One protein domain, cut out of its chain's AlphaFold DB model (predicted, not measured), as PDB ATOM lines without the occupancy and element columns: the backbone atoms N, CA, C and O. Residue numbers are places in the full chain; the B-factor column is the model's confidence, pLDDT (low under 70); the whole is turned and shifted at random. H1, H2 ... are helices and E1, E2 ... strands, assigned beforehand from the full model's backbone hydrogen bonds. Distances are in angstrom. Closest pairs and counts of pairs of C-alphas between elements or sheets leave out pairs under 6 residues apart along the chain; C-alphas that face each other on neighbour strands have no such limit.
ATOM      1  N   ASN A   2      50.549  -4.817   6.869       55.72
ATOM      2  CA  ASN A   2      51.378  -3.608   6.940       55.72
ATOM      3  C   ASN A   2      50.482  -2.388   6.708       55.72
ATOM      4  O   ASN A   2      49.962  -2.227   5.602       55.72
ATOM      5  N   ALA A   3      50.291  -1.559   7.736       72.56
ATOM      6  CA  ALA A   3      49.591  -0.288   7.600       72.56
ATOM      7  C   ALA A   3      50.294   0.577   6.536       72.56
ATOM      8  O   ALA A   3      51.524   0.639   6.471       72.56
ATOM      9  N   ILE A   4      49.514   1.191   5.645       78.00
ATOM     10  CA  ILE A   4      50.033   2.148   4.666       78.00
ATOM     11  C   ILE A   4      49.919   3.526   5.302       78.00
ATOM     12  O   ILE A   4      48.813   3.969   5.596       78.00
ATOM     13  N   ASN A   5      51.058   4.190   5.497       85.38
ATOM     14  CA  ASN A   5      51.089   5.579   5.938       85.38
ATOM     15  C   ASN A   5      50.721   6.473   4.751       85.38
ATOM     16  O   ASN A   5      51.402   6.452   3.720       85.38
ATOM     17  N   TYR A   6      49.631   7.222   4.888       87.06
ATOM     18  CA  TYR A   6      49.200   8.205   3.899       87.06
ATOM     19  C   TYR A   6      49.899   9.547   4.164       87.06
ATOM     20  O   TYR A   6      50.101   9.889   5.329       87.06
ATOM     21  N   PRO A   7      50.287  10.302   3.119       86.19
ATOM     22  CA  PRO A   7      50.807  11.655   3.281       86.19
ATOM     23  C   PRO A   7      49.795  12.542   4.005       86.19
ATOM     24  O   PRO A   7      48.599  12.494   3.702       86.19
ATOM     25  N   GLU A   8      50.278  13.378   4.924       86.88
ATOM     26  CA  GLU A   8      49.450  14.414   5.539       86.88
ATOM     27  C   GLU A   8      48.887  15.345   4.453       86.88
ATOM     28  O   GLU A   8      49.602  15.779   3.549       86.88
ATOM     29  N   GLY A   9      47.582  15.614   4.514       87.06
ATOM     30  CA  GLY A   9      46.885  16.476   3.556       87.06
ATOM     31  C   GLY A   9      46.332  15.778   2.309       87.06
ATOM     32  O   GLY A   9      45.671  16.438   1.509       87.06
ATOM     33  N   LEU A  10      46.533  14.468   2.122       88.81
ATOM     34  CA  LEU A  10      45.824  13.736   1.066       88.81
ATOM     35  C   LEU A  10      44.310  13.740   1.343       88.81
ATOM     36  O   LEU A  10      43.882  13.494   2.470       88.81
ATOM     37  N   ASN A  11      43.503  14.011   0.316       89.56
ATOM     38  CA  ASN A  11      42.052  14.100   0.441       89.56
ATOM     39  C   ASN A  11      41.475  12.810   1.069       89.56
ATOM     40  O   ASN A  11      41.701  11.726   0.520       89.56
ATOM     41  N   PRO A  12      40.703  12.903   2.172       89.69
ATOM     42  CA  PRO A  12      40.121  11.742   2.843       89.69
ATOM     43  C   PRO A  12      39.309  10.832   1.918       89.69
ATOM     44  O   PRO A  12      39.413   9.616   2.033       89.69
ATOM     45  N   LYS A  13      38.597  11.391   0.930       87.31
ATOM     46  CA  LYS A  13      37.846  10.596  -0.057       87.31
ATOM     47  C   LYS A  13      38.761   9.721  -0.914       87.31
ATOM     48  O   LYS A  13      38.446   8.566  -1.163       87.31
ATOM     49  N   ILE A  14      39.931  10.236  -1.308       86.44
ATOM     50  CA  ILE A  14      40.938   9.449  -2.040       86.44
ATOM     51  C   ILE A  14      41.479   8.329  -1.144       86.44
ATOM     52  O   ILE A  14      41.724   7.220  -1.617       86.44
ATOM     53  N   ILE A  15      41.680   8.602   0.149       87.25
ATOM     54  CA  ILE A  15      42.140   7.597   1.115       87.25
ATOM     55  C   ILE A  15      41.106   6.476   1.248       87.25
ATOM     56  O   ILE A  15      41.487   5.310   1.126       87.25
ATOM     57  N   GLU A  16      39.838   6.825   1.473       86.44
ATOM     58  CA  GLU A  16      38.704   5.898   1.564       86.44
ATOM     59  C   GLU A  16      38.588   5.048   0.301       86.44
ATOM     60  O   GLU A  16      38.574   3.820   0.384       86.44
ATOM     61  N   GLU A  17      38.622   5.679  -0.875       84.12
ATOM     62  CA  GLU A  17      38.626   4.965  -2.143       84.12
ATOM     63  C   GLU A  17      39.815   4.001  -2.188       84.12
ATOM     64  O   GLU A  17      39.600   2.802  -2.306       84.12
ATOM     65  N   LEU A  18      41.062   4.445  -1.994       83.44
ATOM     66  CA  LEU A  18      42.249   3.572  -2.019       83.44
ATOM     67  C   LEU A  18      42.213   2.432  -0.984       83.44
ATOM     68  O   LEU A  18      42.937   1.442  -1.143       83.44
ATOM     69  N   GLN A  19      41.443   2.543   0.101       84.06
ATOM     70  CA  GLN A  19      41.275   1.456   1.070       84.06
ATOM     71  C   GLN A  19      40.577   0.236   0.470       84.06
ATOM     72  O   GLN A  19      40.945  -0.880   0.835       84.06
ATOM     73  N   CYS A  20      39.721   0.425  -0.532       78.50
ATOM     74  CA  CYS A  20      39.044  -0.656  -1.249       78.50
ATOM     75  C   CYS A  20      39.989  -1.527  -2.109       78.50
ATOM     76  O   CYS A  20      39.614  -2.631  -2.502       78.50
ATOM     77  N   LEU A  21      41.232  -1.090  -2.373       74.75
ATOM     78  CA  LEU A  21      42.253  -1.856  -3.112       74.75
ATOM     79  C   LEU A  21      42.900  -2.960  -2.252       74.75
ATOM     80  O   LEU A  21      44.096  -2.920  -1.933       74.75
ATOM     81  N   ASN A  22      42.112  -3.963  -1.875       68.69
ATOM     82  CA  ASN A  22      42.595  -5.129  -1.139       68.69
ATOM     83  C   ASN A  22      43.528  -5.996  -2.011       68.69
ATOM     84  O   ASN A  22      43.291  -6.203  -3.196       68.69
ATOM     85  N   GLY A  23      44.619  -6.503  -1.426       68.94
ATOM     86  CA  GLY A  23      45.521  -7.465  -2.083       68.94
ATOM     87  C   GLY A  23      46.615  -6.887  -2.997       68.94
ATOM     88  O   GLY A  23      47.491  -7.634  -3.421       68.94
ATOM     89  N   VAL A  24      46.649  -5.573  -3.252       74.88
ATOM     90  CA  VAL A  24      47.652  -4.913  -4.124       74.88
ATOM     91  C   VAL A  24      48.419  -3.802  -3.394       74.88
ATOM     92  O   VAL A  24      48.410  -2.627  -3.765       74.88
ATOM     93  N   THR A  25      49.127  -4.179  -2.326       79.94
ATOM     94  CA  THR A  25      49.830  -3.239  -1.427       79.94
ATOM     95  C   THR A  25      50.883  -2.377  -2.136       79.94
ATOM     96  O   THR A  25      51.009  -1.191  -1.826       79.94
ATOM     97  N   GLY A  26      51.615  -2.935  -3.106       85.62
ATOM     98  CA  GLY A  26      52.627  -2.205  -3.879       85.62
ATOM     99  C   GLY A  26      52.029  -1.095  -4.747       85.62
ATOM    100  O   GLY A  26      52.467   0.056  -4.675       85.62
ATOM    101  N   ILE A  27      50.978  -1.422  -5.505       87.44
ATOM    102  CA  ILE A  27      50.245  -0.472  -6.355       87.44
ATOM    103  C   ILE A  27      49.633   0.627  -5.496       87.44
ATOM    104  O   ILE A  27      49.817   1.807  -5.781       87.44
ATOM    105  N   LYS A  28      48.989   0.257  -4.385       88.12
ATOM    106  CA  LYS A  28      48.372   1.211  -3.465       88.12
ATOM    107  C   LYS A  28      49.377   2.233  -2.920       88.12
ATOM    108  O   LYS A  28      49.119   3.433  -2.981       88.12
ATOM    109  N   LYS A  29      50.561   1.792  -2.472       90.19
ATOM    110  CA  LYS A  29      51.651   2.695  -2.037       90.19
ATOM    111  C   LYS A  29      52.152   3.605  -3.160       90.19
ATOM    112  O   LYS A  29      52.581   4.732  -2.912       90.19
ATOM    113  N   ARG A  30      52.174   3.109  -4.398       92.25
ATOM    114  CA  ARG A  30      52.577   3.900  -5.562       92.25
ATOM    115  C   ARG A  30      51.537   4.975  -5.883       92.25
ATOM    116  O   ARG A  30      51.896   6.146  -5.900       92.25
ATOM    117  N   LEU A  31      50.275   4.589  -6.035       91.62
ATOM    118  CA  LEU A  31      49.168   5.500  -6.328       91.62
ATOM    119  C   LEU A  31      49.009   6.567  -5.257       91.62
ATOM    120  O   LEU A  31      48.876   7.729  -5.598       91.62
ATOM    121  N   THR A  32      49.113   6.204  -3.979       92.12
ATOM    122  CA  THR A  32      49.027   7.169  -2.871       92.12
ATOM    123  C   THR A  32      49.971   8.361  -3.082       92.12
ATOM    124  O   THR A  32      49.566   9.509  -2.938       92.12
ATOM    125  N   ARG A  33      51.222   8.094  -3.485       93.12
ATOM    126  CA  ARG A  33      52.216   9.143  -3.756       93.12
ATOM    127  C   ARG A  33      51.876   9.951  -5.005       93.12
ATOM    128  O   ARG A  33      52.003  11.166  -5.005       93.12
ATOM    129  N   GLU A  34      51.445   9.285  -6.069       94.88
ATOM    130  CA  GLU A  34      51.137   9.958  -7.333       94.88
ATOM    131  C   GLU A  34      49.864  10.806  -7.276       94.88
ATOM    132  O   GLU A  34      49.831  11.891  -7.850       94.88
ATOM    133  N   LEU A  35      48.829  10.340  -6.576       92.81
ATOM    134  CA  LEU A  35      47.593  11.092  -6.372       92.81
ATOM    135  C   LEU A  35      47.830  12.307  -5.478       92.81
ATOM    136  O   LEU A  35      47.252  13.356  -5.732       92.81
ATOM    137  N   PHE A  36      48.734  12.204  -4.500       93.31
ATOM    138  CA  PHE A  36      49.189  13.361  -3.733       93.31
ATOM    139  C   PHE A  36      49.894  14.399  -4.622       93.31
ATOM    140  O   PHE A  36      49.561  15.582  -4.569       93.31
ATOM    141  N   ASP A  37      50.801  13.966  -5.509       92.75
ATOM    142  CA  ASP A  37      51.461  14.860  -6.476       92.75
ATOM    143  C   ASP A  37      50.446  15.568  -7.396       92.75
ATOM    144  O   ASP A  37      50.599  16.751  -7.704       92.75
ATOM    145  N   LEU A  38      49.404  14.854  -7.835       91.44
ATOM    146  CA  LEU A  38      48.324  15.391  -8.670       91.44
ATOM    147  C   LEU A  38      47.420  16.360  -7.898       91.44
ATOM    148  O   LEU A  38      47.096  17.429  -8.414       91.44
ATOM    149  N   GLN A  39      47.058  16.035  -6.657       90.69
ATOM    150  CA  GLN A  39      46.272  16.914  -5.793       90.69
ATOM    151  C   GLN A  39      47.003  18.239  -5.535       90.69
ATOM    152  O   GLN A  39      46.396  19.300  -5.626       90.69
ATOM    153  N   ASN A  40      48.324  18.200  -5.323       90.88
ATOM    154  CA  ASN A  40      49.162  19.400  -5.183       90.88
ATOM    155  C   ASN A  40      49.245  20.249  -6.467       90.88
ATOM    156  O   ASN A  40      49.775  21.359  -6.455       90.88
ATOM    157  N   LYS A  41      48.741  19.733  -7.592       87.75
ATOM    158  CA  LYS A  41      48.539  20.467  -8.848       87.75
ATOM    159  C   LYS A  41      47.079  20.878  -9.056       87.75
ATOM    160  O   LYS A  41      46.696  21.151 -10.190       87.75
ATOM    161  N   ASN A  42      46.291  20.925  -7.981       87.00
ATOM    162  CA  ASN A  42      44.861  21.233  -7.978       87.00
ATOM    163  C   ASN A  42      44.052  20.293  -8.887       87.00
ATOM    164  O   ASN A  42      43.076  20.694  -9.512       87.00
ATOM    165  N   ALA A  43      44.463  19.028  -9.011       87.31
ATOM    166  CA  ALA A  43      43.657  18.046  -9.720       87.31
ATOM    167  C   ALA A  43      42.489  17.584  -8.840       87.31
ATOM    168  O   ALA A  43      42.692  17.143  -7.707       87.31
ATOM    169  N   TYR A  44      41.281  17.608  -9.393       87.81
ATOM    170  CA  TYR A  44      40.161  16.834  -8.879       87.81
ATOM    171  C   TYR A  44      40.317  15.376  -9.319       87.81
ATOM    172  O   TYR A  44      40.580  15.084 -10.488       87.81
ATOM    173  N   ILE A  45      40.182  14.451  -8.373       88.12
ATOM    174  CA  ILE A  45      40.465  13.030  -8.566       88.12
ATOM    175  C   ILE A  45      39.248  12.230  -8.111       88.12
ATOM    176  O   ILE A  45      38.728  12.468  -7.023       88.12
ATOM    177  N   GLN A  46      38.834  11.269  -8.933       87.19
ATOM    178  CA  GLN A  46      37.790  10.299  -8.622       87.19
ATOM    179  C   GLN A  46      38.252   8.900  -9.041       87.19
ATOM    180  O   GLN A  46      38.742   8.713 -10.160       87.19
ATOM    181  N   ILE A  47      38.090   7.908  -8.168       86.12
ATOM    182  CA  ILE A  47      38.430   6.510  -8.446       86.12
ATOM    183  C   ILE A  47      37.137   5.714  -8.631       86.12
ATOM    184  O   ILE A  47      36.260   5.706  -7.776       86.12
ATOM    185  N   GLU A  48      37.025   5.012  -9.756       84.94
ATOM    186  CA  GLU A  48      35.897   4.136 -10.062       84.94
ATOM    187  C   GLU A  48      36.349   2.673 -10.084       84.94
ATOM    188  O   GLU A  48      37.266   2.282 -10.815       84.94
ATOM    189  N   TYR A  49      35.690   1.851  -9.270       75.81
ATOM    190  CA  TYR A  49      36.003   0.436  -9.118       75.81
ATOM    191  C   TYR A  49      35.304  -0.420 -10.162       75.81
ATOM    192  O   TYR A  49      34.099  -0.313 -10.371       75.81
ATOM    193  N   ASN A  50      36.050  -1.351 -10.757       69.62
ATOM    194  CA  ASN A  50      35.444  -2.425 -11.528       69.62
ATOM    195  C   ASN A  50      35.158  -3.609 -10.587       69.62
ATOM    196  O   ASN A  50      36.037  -4.432 -10.317       69.62
ATOM    197  N   HIS A  51      33.931  -3.674 -10.066       61.16
ATOM    198  CA  HIS A  51      33.506  -4.706  -9.112       61.16
ATOM    199  C   HIS A  51      33.597  -6.138  -9.677       61.16
ATOM    200  O   HIS A  51      33.897  -7.072  -8.930       61.16
ATOM    201  N   ASP A  52      33.461  -6.313 -10.994       58.69
ATOM    202  CA  ASP A  52      33.486  -7.625 -11.658       58.69
ATOM    203  C   ASP A  52      34.899  -8.243 -11.720       58.69
ATOM    204  O   ASP A  52      35.069  -9.461 -11.830       58.69
ATOM    205  N   SER A  53      35.938  -7.409 -11.593       52.56
ATOM    206  CA  SER A  53      37.354  -7.806 -11.714       52.56
ATOM    207  C   SER A  53      37.924  -8.470 -10.453       52.56
ATOM    208  O   SER A  53      39.005  -9.063 -10.489       52.56
ATOM    209  N   ILE A  54      37.228  -8.331  -9.321       48.00
ATOM    210  CA  ILE A  54      37.682  -8.794  -7.999       48.00
ATOM    211  C   ILE A  54      37.054 -10.147  -7.644       48.00
ATOM    212  O   ILE A  54      37.699 -10.974  -7.005       48.00
ATOM    213  N   ILE A  55      35.815 -10.391  -8.082       45.84
ATOM    214  CA  ILE A  55      35.032 -11.576  -7.697       45.84
ATOM    215  C   ILE A  55      35.454 -12.816  -8.498       45.84
ATOM    216  O   ILE A  55      35.362 -13.941  -8.007       45.84
ATOM    217  N   SER A  56      35.987 -12.639  -9.710       42.25
ATOM    218  CA  SER A  56      36.522 -13.749 -10.490       42.25
ATOM    219  C   SER A  56      38.018 -13.935 -10.216       42.25
ATOM    220  O   SER A  56      38.886 -13.271 -10.775       42.25
ATOM    221  N   CYS A  57      38.355 -14.933  -9.400       38.41
ATOM    222  CA  CYS A  57      39.726 -15.444  -9.263       38.41
ATOM    223  C   CYS A  57      40.298 -16.033 -10.578       38.41
ATOM    224  O   CYS A  57      41.421 -16.531 -10.591       38.41
ATOM    225  N   ASN A  58      39.575 -15.932 -11.703       43.34
ATOM    226  CA  ASN A  58      40.086 -16.172 -13.053       43.34
ATOM    227  C   ASN A  58      40.848 -14.940 -13.565       43.34
ATOM    228  O   ASN A  58      40.462 -14.240 -14.499       43.34
ATOM    229  N   ILE A  59      41.994 -14.726 -12.926       48.12
ATOM    230  CA  ILE A  59      42.956 -13.632 -13.111       48.12
ATOM    231  C   ILE A  59      43.518 -13.553 -14.546       48.12
ATOM    232  O   ILE A  59      44.097 -12.541 -14.934       48.12
ATOM    233  N   TYR A  60      43.334 -14.594 -15.356       53.34
ATOM    234  CA  TYR A  60      43.935 -14.698 -16.682       53.34
ATOM    235  C   TYR A  60      43.266 -13.825 -17.754       53.34
ATOM    236  O   TYR A  60      43.942 -13.439 -18.704       53.34
ATOM    237  N   ASN A  61      41.987 -13.455 -17.596       54.47
ATOM    238  CA  ASN A  61      41.227 -12.847 -18.698       54.47
ATOM    239  C   ASN A  61      40.978 -11.336 -18.569       54.47
ATOM    240  O   ASN A  61      40.716 -10.695 -19.585       54.47
ATOM    241  N   ASN A  62      41.101 -10.734 -17.378       57.94
ATOM    242  CA  ASN A  62      40.991  -9.278 -17.238       57.94
ATOM    243  C   ASN A  62      41.977  -8.703 -16.196       57.94
ATOM    244  O   ASN A  62      41.733  -8.798 -14.995       57.94
ATOM    245  N   PRO A  63      43.104  -8.097 -16.625       67.50
ATOM    246  CA  PRO A  63      44.114  -7.547 -15.718       67.50
ATOM    247  C   PRO A  63      43.757  -6.154 -15.169       67.50
ATOM    248  O   PRO A  63      44.576  -5.565 -14.453       67.50
ATOM    249  N   HIS A  64      42.592  -5.610 -15.539       70.81
ATOM    250  CA  HIS A  64      42.089  -4.316 -15.079       70.81
ATOM    251  C   HIS A  64      41.717  -4.377 -13.598       70.81
ATOM    252  O   HIS A  64      41.078  -5.331 -13.162       70.81
ATOM    253  N   ILE A  65      42.137  -3.381 -12.818       75.12
ATOM    254  CA  ILE A  65      41.782  -3.291 -11.394       75.12
ATOM    255  C   ILE A  65      40.729  -2.201 -11.195       75.12
ATOM    256  O   ILE A  65      39.691  -2.445 -10.586       75.12
ATOM    257  N   PHE A  66      40.999  -0.990 -11.682       81.38
ATOM    258  CA  PHE A  66      40.132   0.168 -11.478       81.38
ATOM    259  C   PHE A  66      40.408   1.260 -12.515       81.38
ATOM    260  O   PHE A  66      41.448   1.274 -13.185       81.38
ATOM    261  N   THR A  67      39.474   2.197 -12.618       85.88
ATOM    262  CA  THR A  67      39.558   3.360 -13.495       85.88
ATOM    263  C   THR A  67      39.792   4.611 -12.657       85.88
ATOM    264  O   THR A  67      39.072   4.878 -11.702       85.88
ATOM    265  N   LEU A  68      40.813   5.388 -13.002       86.94
ATOM    266  CA  LEU A  68      41.114   6.668 -12.372       86.94
ATOM    267  C   LEU A  68      40.652   7.799 -13.283       86.94
ATOM    268  O   LEU A  68      41.112   7.901 -14.421       86.94
ATOM    269  N   HIS A  69      39.800   8.672 -12.766       87.38
ATOM    270  CA  HIS A  69      39.340   9.881 -13.435       87.38
ATOM    271  C   HIS A  69      40.033  11.090 -12.817       87.38
ATOM    272  O   HIS A  69      39.961  11.316 -11.610       87.38
ATOM    273  N   ILE A  70      40.727  11.862 -13.647       86.06
ATOM    274  CA  ILE A  70      41.462  13.054 -13.231       86.06
ATOM    275  C   ILE A  70      40.932  14.244 -14.013       86.06
ATOM    276  O   ILE A  70      40.980  14.262 -15.243       86.06
ATOM    277  N   VAL A  71      40.464  15.261 -13.302       83.50
ATOM    278  CA  VAL A  71      40.057  16.545 -13.869       83.50
ATOM    279  C   VAL A  71      41.023  17.607 -13.362       83.50
ATOM    280  O   VAL A  71      41.237  17.745 -12.164       83.50
ATOM    281  N   LEU A  72      41.645  18.342 -14.279       79.19
ATOM    282  CA  LEU A  72      42.554  19.436 -13.935       79.19
ATOM    283  C   LEU A  72      41.784  20.756 -13.940       79.19
ATOM    284  O   LEU A  72      41.081  21.039 -14.915       79.19
ATOM    285  N   ASP A  73      41.971  21.544 -12.880       65.88
ATOM    286  CA  ASP A  73      41.239  22.788 -12.587       65.88
ATOM    287  C   ASP A  73      41.270  23.809 -13.738       65.88
ATOM    288  O   ASP A  73      40.334  24.566 -13.965       65.88
ATOM    289  N   ASP A  74      42.344  23.813 -14.528       59.78
ATOM    290  CA  ASP A  74      42.613  24.892 -15.474       59.78
ATOM    291  C   ASP A  74      41.946  24.730 -16.850       59.78
ATOM    292  O   ASP A  74      41.976  25.668 -17.651       59.78
ATOM    293  N   LYS A  75      41.407  23.548 -17.198       62.88
ATOM    294  CA  LYS A  75      41.083  23.253 -18.611       62.88
ATOM    295  C   LYS A  75      39.883  22.338 -18.892       62.88
ATOM    296  O   LYS A  75      39.736  21.946 -20.052       62.88
ATOM    297  N   ASN A  76      39.071  21.946 -17.901       67.19
ATOM    298  CA  ASN A  76      37.963  20.979 -18.078       67.19
ATOM    299  C   ASN A  76      38.366  19.717 -18.871       67.19
ATOM    300  O   ASN A  76      37.568  19.122 -19.595       67.19
ATOM    301  N   ASN A  77      39.641  19.327 -18.794       83.31
ATOM    302  CA  ASN A  77      40.126  18.139 -19.473       83.31
ATOM    303  C   ASN A  77      40.002  16.973 -18.508       83.31
ATOM    304  O   ASN A  77      40.788  16.871 -17.568       83.31
ATOM    305  N   LEU A  78      39.045  16.096 -18.784       90.06
ATOM    306  CA  LEU A  78      38.953  14.803 -18.133       90.06
ATOM    307  C   LEU A  78      40.011  13.887 -18.745       90.06
ATOM    308  O   LEU A  78      39.968  13.587 -19.942       90.06
ATOM    309  N   ILE A  79      40.964  13.454 -17.929       92.56
ATOM    310  CA  ILE A  79      41.940  12.432 -18.284       92.56
ATOM    311  C   ILE A  79      41.609  11.181 -17.483       92.56
ATOM    312  O   ILE A  79      41.597  11.204 -16.255       92.56
ATOM    313  N   THR A  80      41.353  10.086 -18.187       93.88
ATOM    314  CA  THR A  80      41.003   8.806 -17.574       93.88
ATOM    315  C   THR A  80      42.123   7.801 -17.802       93.88
ATOM    316  O   THR A  80      42.643   7.700 -18.916       93.88
ATOM    317  N   PHE A  81      42.471   7.042 -16.764       94.00
ATOM    318  CA  PHE A  81      43.477   5.984 -16.794       94.00
ATOM    319  C   PHE A  81      42.856   4.661 -16.356       94.00
ATOM    320  O   PHE A  81      42.228   4.596 -15.303       94.00
ATOM    321  N   GLU A  82      43.078   3.590 -17.114       92.12
ATOM    322  CA  GLU A  82      42.719   2.240 -16.678       92.12
ATOM    323  C   GLU A  82      43.952   1.568 -16.059       92.12
ATOM    324  O   GLU A  82      44.941   1.275 -16.742       92.12
ATOM    325  N   ILE A  83      43.932   1.373 -14.738       89.94
ATOM    326  CA  ILE A  83      45.079   0.862 -13.985       89.94
ATOM    327  C   ILE A  83      44.994  -0.659 -13.882       89.94
ATOM    328  O   ILE A  83      44.022  -1.231 -13.386       89.94
ATOM    329  N   CYS A  84      46.053  -1.318 -14.349       88.00
ATOM    330  CA  CYS A  84      46.186  -2.772 -14.364       88.00
ATOM    331  C   CYS A  84      47.121  -3.282 -13.258       88.00
ATOM    332  O   CYS A  84      47.926  -2.528 -12.712       88.00
ATOM    333  N   ARG A  85      47.079  -4.595 -12.996       84.38
ATOM    334  CA  ARG A  85      47.949  -5.286 -12.014       84.38
ATOM    335  C   ARG A  85      49.448  -5.131 -12.256       84.38
ATOM    336  O   ARG A  85      50.221  -5.159 -11.308       84.38
ATOM    337  N   ASP A  86      49.846  -4.924 -13.504       89.12
ATOM    338  CA  ASP A  86      51.253  -4.750 -13.870       89.12
ATOM    339  C   ASP A  86      51.770  -3.323 -13.615       89.12
ATOM    340  O   ASP A  86      52.941  -3.035 -13.857       89.12
ATOM    341  N   TYR A  87      50.922  -2.397 -13.158       90.69
ATOM    342  CA  TYR A  87      51.352  -1.046 -12.809       90.69
ATOM    343  C   TYR A  87      52.283  -1.073 -11.578       90.69
ATOM    344  O   TYR A  87      52.001  -1.800 -10.627       90.69
ATOM    345  N   PRO A  88      53.380  -0.291 -11.524       93.38
ATOM    346  CA  PRO A  88      53.860   0.697 -12.498       93.38
ATOM    347  C   PRO A  88      54.858   0.139 -13.530       93.38
ATOM    348  O   PRO A  88      55.497   0.912 -14.238       93.38
ATOM    349  N   PHE A  89      55.046  -1.177 -13.618       93.50
ATOM    350  CA  PHE A  89      55.980  -1.795 -14.569       93.50
ATOM    351  C   PHE A  89      55.481  -1.750 -16.015       93.50
ATOM    352  O   PHE A  89      56.286  -1.762 -16.943       93.50
ATOM    353  N   LYS A  90      54.166  -1.629 -16.205       92.19
ATOM    354  CA  LYS A  90      53.534  -1.283 -17.480       92.19
ATOM    355  C   LYS A  90      52.743   0.024 -17.355       92.19
ATOM    356  O   LYS A  90      52.247   0.316 -16.261       92.19
ATOM    357  N   PRO A  91      52.601   0.789 -18.453       93.19
ATOM    358  CA  PRO A  91      51.782   1.995 -18.459       93.19
ATOM    359  C   PRO A  91      50.315   1.674 -18.147       93.19
ATOM    360  O   PRO A  91      49.868   0.542 -18.375       93.19
ATOM    361  N   PRO A  92      49.535   2.667 -17.683       92.56
ATOM    362  CA  PRO A  92      48.083   2.574 -17.676       92.56
ATOM    363  C   PRO A  92      47.557   2.195 -19.060       92.56
ATOM    364  O   PRO A  92      48.061   2.665 -20.086       92.56
ATOM    365  N   LYS A  93      46.516   1.366 -19.096       90.06
ATOM    366  CA  LYS A  93      45.819   1.040 -20.337       90.06
ATOM    367  C   LYS A  93      44.786   2.116 -20.655       90.06
ATOM    368  O   LYS A  93      44.410   2.911 -19.794       90.06
ATOM    369  N   ASN A  94      44.353   2.133 -21.917       90.88
ATOM    370  CA  ASN A  94      43.178   2.873 -22.383       90.88
ATOM    371  C   ASN A  94      43.095   4.318 -21.866       90.88
ATOM    372  O   ASN A  94      42.033   4.779 -21.453       90.88
ATOM    373  N   ILE A  95      44.223   5.034 -21.913       93.81
ATOM    374  CA  ILE A  95      44.281   6.446 -21.535       93.81
ATOM    375  C   ILE A  95      43.302   7.212 -22.428       93.81
ATOM    376  O   ILE A  95      43.365   7.094 -23.657       93.81
ATOM    377  N   LYS A  96      42.391   7.980 -21.830       94.31
ATOM    378  CA  LYS A  96      41.391   8.782 -22.550       94.31
ATOM    379  C   LYS A  96      41.519  10.251 -22.176       94.31
ATOM    380  O   LYS A  96      41.804  10.582 -21.032       94.31
ATOM    381  N   ILE A  97      41.273  11.126 -23.146       91.94
ATOM    382  CA  ILE A  97      41.124  12.570 -22.971       91.94
ATOM    383  C   ILE A  97      39.717  12.930 -23.434       91.94
ATOM    384  O   ILE A  97      39.403  12.763 -24.613       91.94
ATOM    385  N   ASN A  98      38.879  13.438 -22.531       91.31
ATOM    386  CA  ASN A  98      37.481  13.788 -22.805       91.31
ATOM    387  C   ASN A  98      36.760  12.644 -23.536       91.31
ATOM    388  O   ASN A  98      36.230  12.824 -24.633       91.31
ATOM    389  N   TYR A  99      36.836  11.442 -22.955       91.00
ATOM    390  CA  TYR A  99      36.245  10.195 -23.467       91.00
ATOM    391  C   TYR A  99      36.831   9.660 -24.786       91.00
ATOM    392  O   TYR A  99      36.454   8.577 -25.231       91.00
TER     393      TYR A  99
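AT A GLANCE: This is residues 2 to 99 of the 199 residues of an uncharacterized protein of viral metagenome (UniProt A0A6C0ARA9). A twisted, four-stranded antiparallel sheet has a helical hairpin, H1 and H2, packed on one face toward its E1 edge, while its other face is bare. The short helix H3 only grazes the sheet, and residues 2 to 11 run past H1 and H2 on the side away from the sheet. The 98 printed residues include three named helices and four named strands, in the order H1 H2 E1 H3 E2 E3 E4; across the sheet the order is E1, E2, E3, E4, and the class is mixed, helices and strands. The whole is compact, with a radius of gyration of the C-alphas of 13.6 A and spans of 41 by 34 by 23 A.

IN THESE COORDINATES: In the sheet, E1 is residues 43 to 49, 19.2 A long, with C-alpha 43 at (43.657, 18.046, -9.720). E2 is residues 64 to 72, 23.8 A, and E3 is residues 77 to 84, 22.4 A. E4 is residues 93 to 97, 12.7 A, and ends with C-alpha 97 at (41.124, 12.570, -22.971). H1 is residues 12 to 19, 10.5 A, and begins with C-alpha 12 at (40.121, 11.742, 2.843). H2 is residues 25 to 39, 20.9 A, and H3 is residues 52 to 55, 5.8 A.

HOW THE PARTS SIT: E1 and E4 are the edge strands and are apart. E1 and E2 are antiparallel at 158 degrees, with N 44 and O 71 within hydrogen-bond range at 2.8 A. E2, E3 and E4 form a meander, each strand the antiparallel neighbour of the one before. The hairpin E2 and E3 has N 68 and O 81 at 2.8 A; the hairpin E3 and E4 has N 80 and O 96 at 2.9 A. H1 and H2 lie on one face of the sheet, in two layers, helices and sheet. H2 has a height over the sheet of 9.0 A and lies, only just, over E1 alone, with 4 of its C-alphas falling on E1 and 2 on E2. It runs along the strands, at 1 degree to E1 on the local plane; its closest C-alphas with E1 are those of Gln 39 and Ile 45, 7.5 A apart. For H1 and E1 the closest C-alphas are those of Glu 17 and Ile 47, 6.5 A apart. The helical hairpin H1 and H2 only just touches, with 3 pairs of C-alphas within 8 A, made by residues 28 to 32 of H2 alone; the closest are those of Leu 18 and Lys 28, 6.7 A apart. The two helices run opposite ways at a shallow tilt of 21 degrees. H3 only grazes the sheet, with its residues 52 to 54; the closest C-alphas of H3 and E2 are those of Ser 53 and Ile 65, 6.3 A apart. Every O i to N i+4 pair is within hydrogen-bond range in H1 and 10 of 11 are in H2, while H3 is too short for such a pair.

THE WHOLE: The two C-alphas farthest apart, those of Asn 58 and Asp 74, are 41.2 A apart. The printed part has no cut, and none of its links is long. The mean pLDDT of the printed part is 80.8; it is under 70 at residue 2, residues 22 to 23, 50 to 63 and 73 to 76.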